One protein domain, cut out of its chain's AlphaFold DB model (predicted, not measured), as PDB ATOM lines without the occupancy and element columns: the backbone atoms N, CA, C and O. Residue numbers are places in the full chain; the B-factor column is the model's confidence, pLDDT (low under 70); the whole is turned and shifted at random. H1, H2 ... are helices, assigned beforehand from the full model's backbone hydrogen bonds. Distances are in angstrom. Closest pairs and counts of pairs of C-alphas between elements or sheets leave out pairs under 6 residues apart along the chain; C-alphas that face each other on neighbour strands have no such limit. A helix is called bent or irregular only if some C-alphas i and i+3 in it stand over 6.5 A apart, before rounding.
ATOM      1  N   THR A 132     247.107 150.987 104.746       72.56
ATOM      2  CA  THR A 132     246.905 150.632 106.160       72.56
ATOM      3  C   THR A 132     247.754 151.479 107.108       72.56
ATOM      4  O   THR A 132     247.280 151.843 108.184       72.56
ATOM      5  N   ASN A 133     248.958 151.883 106.693       77.81
ATOM      6  CA  ASN A 133     249.871 152.699 107.499       77.81
ATOM      7  C   ASN A 133     249.314 154.103 107.779       77.81
ATOM      8  O   ASN A 133     249.358 154.576 108.914       77.81
ATOM      9  N   TYR A 134     248.717 154.752 106.776       76.88
ATOM     10  CA  TYR A 134     248.133 156.088 106.936       76.88
ATOM     11  C   TYR A 134     246.903 156.065 107.857       76.88
ATOM     12  O   TYR A 134     246.718 156.944 108.702       76.88
ATOM     13  N   ILE A 135     246.098 155.003 107.763       77.50
ATOM     14  CA  ILE A 135     244.969 154.766 108.668       77.50
ATOM     15  C   ILE A 135     245.460 154.576 110.112       77.50
ATOM     16  O   ILE A 135     244.818 155.072 111.040       77.50
ATOM     17  N   THR A 136     246.585 153.886 110.324       82.75
ATOM     18  CA  THR A 136     247.188 153.693 111.654       82.75
ATOM     19  C   THR A 136     247.673 155.010 112.259       82.75
ATOM     20  O   THR A 136     247.325 155.307 113.400       82.75
ATOM     21  N   ILE A 137     248.363 155.849 111.482       84.12
ATOM     22  CA  ILE A 137     248.824 157.175 111.929       84.12
ATOM     23  C   ILE A 137     247.637 158.065 112.322       84.12
ATOM     24  O   ILE A 137     247.628 158.679 113.389       84.12
ATOM     25  N   LEU A 138     246.578 158.096 111.504       83.44
ATOM     26  CA  LEU A 138     245.368 158.861 111.824       83.44
ATOM     27  C   LEU A 138     244.628 158.320 113.050       83.44
ATOM     28  O   LEU A 138     244.064 159.100 113.820       83.44
ATOM     29  N   LYS A 139     244.616 156.996 113.252       84.06
ATOM     30  CA  LYS A 139     244.064 156.380 114.468       84.06
ATOM     31  C   LYS A 139     244.835 156.836 115.704       84.06
ATOM     32  O   LYS A 139     244.179 157.167 116.689       84.06
ATOM     33  N   GLN A 140     246.165 156.868 115.640       88.12
ATOM     34  CA  GLN A 140     247.022 157.318 116.736       88.12
ATOM     35  C   GLN A 140     246.759 158.790 117.062       88.12
ATOM     36  O   GLN A 140     246.280 159.076 118.153       88.12
ATOM     37  N   LYS A 141     246.872 159.687 116.072       88.19
ATOM     38  CA  LYS A 141     246.594 161.121 116.254       88.19
ATOM     39  C   LYS A 141     245.210 161.387 116.853       88.19
ATOM     40  O   LYS A 141     245.061 162.171 117.782       88.19
ATOM     41  N   ARG A 142     244.181 160.694 116.355       87.12
ATOM     42  CA  ARG A 142     242.823 160.797 116.904       87.12
ATOM     43  C   ARG A 142     242.756 160.327 118.358       87.12
ATOM     44  O   ARG A 142     242.017 160.910 119.143       87.12
ATOM     45  N   ASN A 143     243.428 159.229 118.698       88.25
ATOM     46  CA  ASN A 143     243.426 158.707 120.062       88.25
ATOM     47  C   ASN A 143     244.135 159.671 121.020       88.25
ATOM     48  O   ASN A 143     243.630 159.863 122.122       88.25
ATOM     49  N   ASP A 144     245.221 160.305 120.580       88.31
ATOM     50  CA  ASP A 144     245.962 161.298 121.361       88.31
ATOM     51  C   ASP A 144     245.098 162.538 121.628       88.31
ATOM     52  O   ASP A 144     244.882 162.900 122.784       88.31
ATOM     53  N   GLU A 145     244.481 163.112 120.585       88.31
ATOM     54  CA  GLU A 145     243.557 164.253 120.720       88.31
ATOM     55  C   GLU A 145     242.336 163.905 121.588       88.31
ATOM     56  O   GLU A 145     241.877 164.707 122.402       88.31
ATOM     57  N   LEU A 146     241.814 162.680 121.466       87.75
ATOM     58  CA  LEU A 146     240.717 162.204 122.306       87.75
ATOM     59  C   LEU A 146     241.141 162.021 123.767       87.75
ATOM     60  O   LEU A 146     240.331 162.266 124.660       87.75
ATOM     61  N   SER A 147     242.368 161.561 124.012       89.06
ATOM     62  CA  SER A 147     242.926 161.401 125.354       89.06
ATOM     63  C   SER A 147     243.097 162.762 126.022       89.06
ATOM     64  O   SER A 147     242.561 162.980 127.106       89.06
ATOM     65  N   GLN A 148     243.725 163.707 125.320       89.56
ATOM     66  CA  GLN A 148     243.893 165.078 125.789       89.56
ATOM     67  C   GLN A 148     242.541 165.726 126.109       89.56
ATOM     68  O   GLN A 148     242.332 166.212 127.220       89.56
ATOM     69  N   TRP A 149     241.579 165.645 125.185       88.06
ATOM     70  CA  TRP A 149     240.243 166.193 125.403       88.06
ATOM     71  C   TRP A 149     239.529 165.563 126.608       88.06
ATOM     72  O   TRP A 149     238.820 166.251 127.346       88.06
ATOM     73  N   LYS A 150     239.698 164.251 126.836       87.44
ATOM     74  CA  LYS A 150     239.130 163.575 128.014       87.44
ATOM     75  C   LYS A 150     239.731 164.120 129.306       87.44
ATOM     76  O   LYS A 150     238.961 164.406 130.220       87.44
ATOM     77  N   THR A 151     241.051 164.285 129.371       91.94
ATOM     78  CA  THR A 151     241.738 164.859 130.538       91.94
ATOM     79  C   THR A 151     241.237 166.273 130.819       91.94
ATOM     80  O   THR A 151     240.737 166.540 131.907       91.94
ATOM     81  N   GLU A 152     241.202 167.135 129.801       90.00
ATOM     82  CA  GLU A 152     240.695 168.509 129.926       90.00
ATOM     83  C   GLU A 152     239.232 168.562 130.395       90.00
ATOM     84  O   GLU A 152     238.835 169.438 131.168       90.00
ATOM     85  N   ARG A 153     238.386 167.629 129.936       88.62
ATOM     86  CA  ARG A 153     236.997 167.521 130.406       88.62
ATOM     87  C   ARG A 153     236.911 167.058 131.852       88.62
ATOM     88  O   ARG A 153     236.080 167.594 132.584       88.62
ATOM     89  N   ILE A 154     237.724 166.086 132.256       87.25
ATOM     90  CA  ILE A 154     237.780 165.619 133.644       87.25
ATOM     91  C   ILE A 154     238.164 166.786 134.555       87.25
ATOM     92  O   ILE A 154     237.418 167.075 135.494       87.25
ATOM     93  N   ASP A 155     239.229 167.513 134.222       93.00
ATOM     94  CA  ASP A 155     239.702 168.667 134.992       93.00
ATOM     95  C   ASP A 155     238.653 169.778 135.050       93.00
ATOM     96  O   ASP A 155     238.347 170.304 136.121       93.00
ATOM     97  N   TYR A 156     238.009 170.079 133.919       90.94
ATOM     98  CA  TYR A 156     236.897 171.025 133.872       90.94
ATOM     99  C   TYR A 156     235.769 170.639 134.843       90.94
ATOM    100  O   TYR A 156     235.311 171.479 135.617       90.94
ATOM    101  N   PHE A 157     235.326 169.377 134.841       86.31
ATOM    102  CA  PHE A 157     234.255 168.925 135.734       86.31
ATOM    103  C   PHE A 157     234.700 168.797 137.198       86.31
ATOM    104  O   PHE A 157     233.860 168.905 138.092       86.31
ATOM    105  N   ILE A 158     235.983 168.564 137.481       88.94
ATOM    106  CA  ILE A 158     236.535 168.652 138.842       88.94
ATOM    107  C   ILE A 158     236.450 170.098 139.333       88.94
ATOM    108  O   ILE A 158     235.825 170.356 140.360       88.94
ATOM    109  N   ASN A 159     236.982 171.043 138.560       91.44
ATOM    110  CA  ASN A 159     236.982 172.462 138.912       91.44
ATOM    111  C   ASN A 159     235.559 173.009 139.058       91.44
ATOM    112  O   ASN A 159     235.257 173.705 140.027       91.44
ATOM    113  N   GLN A 160     234.653 172.624 138.157       88.69
ATOM    114  CA  GLN A 160     233.247 173.004 138.249       88.69
ATOM    115  C   GLN A 160     232.578 172.443 139.510       88.69
ATOM    116  O   GLN A 160     231.803 173.158 140.137       88.69
ATOM    117  N   ARG A 161     232.871 171.197 139.909       89.81
ATOM    118  CA  ARG A 161     232.330 170.617 141.151       89.81
ATOM    119  C   ARG A 161     232.877 171.314 142.393       89.81
ATOM    120  O   ARG A 161     232.099 171.580 143.300       89.81
ATOM    121  N   ASN A 162     234.167 171.646 142.416       91.00
ATOM    122  CA  ASN A 162     234.774 172.406 143.513       91.00
ATOM    123  C   ASN A 162     234.144 173.800 143.644       91.00
ATOM    124  O   ASN A 162     233.880 174.259 144.749       91.00
ATOM    125  N   PHE A 163     233.839 174.446 142.519       92.38
ATOM    126  CA  PHE A 163     233.101 175.707 142.506       92.38
ATOM    127  C   PHE A 163     231.636 175.539 142.951       92.38
ATOM    128  O   PHE A 163     231.115 176.332 143.736       92.38
ATOM    129  N   ASP A 164     230.955 174.494 142.474       91.50
ATOM    130  CA  ASP A 164     229.562 174.205 142.829       91.50
ATOM    131  C   ASP A 164     229.428 173.779 144.312       91.50
ATOM    132  O   ASP A 164     228.358 173.946 144.889       91.50
ATOM    133  N   LEU A 165     230.490 173.291 144.968       90.12
ATOM    134  CA  LEU A 165     230.484 172.954 146.400       90.12
ATOM    135  C   LEU A 165     230.132 174.164 147.282       90.12
ATOM    136  O   LEU A 165     229.376 174.021 148.244       90.12
ATOM    137  N   SER A 166     230.645 175.352 146.948       89.75
ATOM    138  CA  SER A 166     230.347 176.590 147.680       89.75
ATOM    139  C   SER A 166     229.131 177.336 147.128       89.75
ATOM    140  O   SER A 166     228.421 177.986 147.890       89.75
ATOM    141  N   THR A 167     228.860 177.239 145.821       91.25
ATOM    142  CA  THR A 167     227.832 178.062 145.153       91.25
ATOM    143  C   THR A 167     226.502 177.348 144.890       91.25
ATOM    144  O   THR A 167     225.456 177.994 144.895       91.25
ATOM    145  N   ASN A 168     226.503 176.033 144.637       89.31
ATOM    146  CA  ASN A 168     225.307 175.256 144.294       89.31
ATOM    147  C   ASN A 168     225.468 173.760 144.630       89.31
ATOM    148  O   ASN A 168     225.675 172.905 143.759       89.31
ATOM    149  N   GLN A 169     225.313 173.433 145.915       91.38
ATOM    150  CA  GLN A 169     225.503 172.076 146.437       91.38
ATOM    151  C   GLN A 169     224.597 171.039 145.758       91.38
ATOM    152  O   GLN A 169     225.022 169.911 145.515       91.38
ATOM    153  N   THR A 170     223.367 171.401 145.378       87.75
ATOM    154  CA  THR A 170     222.460 170.498 144.651       87.75
ATOM    155  C   THR A 170     223.041 170.078 143.303       87.75
ATOM    156  O   THR A 170     223.012 168.896 142.952       87.75
ATOM    157  N   LYS A 171     223.596 171.028 142.543       85.44
ATOM    158  CA  LYS A 171     224.240 170.749 141.256       85.44
ATOM    159  C   LYS A 171     225.490 169.885 141.438       85.44
ATOM    160  O   LYS A 171     225.666 168.929 140.681       85.44
ATOM    161  N   MET A 172     226.279 170.138 142.484       90.81
ATOM    162  CA  MET A 172     227.417 169.292 142.854       90.81
ATOM    163  C   MET A 172     226.979 167.849 143.163       90.81
ATOM    164  O   MET A 172     227.501 166.912 142.558       90.81
ATOM    165  N   ILE A 173     225.990 167.657 144.045       89.00
ATOM    166  CA  ILE A 173     225.460 166.333 144.423       89.00
ATOM    167  C   ILE A 173     224.948 165.589 143.191       89.00
ATOM    168  O   ILE A 173     225.270 164.418 142.996       89.00
ATOM    169  N   ASN A 174     224.184 166.267 142.332       88.19
ATOM    170  CA  ASN A 174     223.681 165.661 141.105       88.19
ATOM    171  C   ASN A 174     224.820 165.236 140.174       88.19
ATOM    172  O   ASN A 174     224.760 164.150 139.605       88.19
ATOM    173  N   SER A 175     225.878 166.042 140.060       86.56
ATOM    174  CA  SER A 175     227.059 165.684 139.274       86.56
ATOM    175  C   SER A 175     227.808 164.480 139.854       86.56
ATOM    176  O   SER A 175     228.187 163.598 139.088       86.56
ATOM    177  N   ILE A 176     228.028 164.428 141.173       87.56
ATOM    178  CA  ILE A 176     228.756 163.333 141.843       87.56
ATOM    179  C   ILE A 176     227.986 162.022 141.726       87.56
ATOM    180  O   ILE A 176     228.548 160.998 141.349       87.56
ATOM    181  N   LEU A 177     226.683 162.068 141.997       89.12
ATOM    182  CA  LEU A 177     225.803 160.906 141.925       89.12
ATOM    183  C   LEU A 177     225.365 160.584 140.488       89.12
ATOM    184  O   LEU A 177     224.501 159.732 140.296       89.12
ATOM    185  N   GLN A 178     225.908 161.296 139.490       84.31
ATOM    186  CA  GLN A 178     225.566 161.171 138.069       84.31
ATOM    187  C   GLN A 178     224.051 161.219 137.803       84.31
ATOM    188  O   GLN A 178     223.538 160.626 136.850       84.31
TER     189      GLN A 178
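Overview. This is residues 132 to 178 of the 422 residues of the protein "RNA-directed DNA polymerase from mobile element jockey-like, partial" of Rhizophagus irregularis (strain DAOM 181602 / DAOM 197198 / MUCL 43194) (UniProt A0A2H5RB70). One long helix, H1, makes the length of the domain, and at its last residues the printed part folds back into a short second helix, H2, the two forming a very uneven helical hairpin. Most of H1, residues 132 to 156, sticks out free. The printed part has 47 residues with two named helices, H1 then H2, and no named strand; the class is all helix. The whole is extended, a rod spanning 51 by 16 by 7 A, with a radius of gyration of the C-alphas of 16.6 A.

Arrangement. H1, residues 132 to 167, touches H2, residues 169 to 176, with residues 161 to 165 alone. The closest C-alphas are those of Asp 164 and Met 172, 5.4 A apart. The two run opposite ways at a shallow tilt of 28 degrees, a helical hairpin. In H2 every O i to N i+4 pair is within hydrogen-bond range; in H1, 31 of 32 are.

Along the chain. H1 begins at C-alpha 132, (246.905, 150.632, 106.160), and ends at C-alpha 167, (227.832, 178.062, 145.153), 51.3 A away. H2 measures 10.4 A and ends at C-alpha 176, (228.756, 163.333, 141.843).

Size, cuts and confidence. The two C-alphas farthest apart, those of Thr 132 and Ser 166, are 51.7 A apart. The link from H1 to H2 is tight, and the printed part has no cut. No printed residue is under 70 in pLDDT.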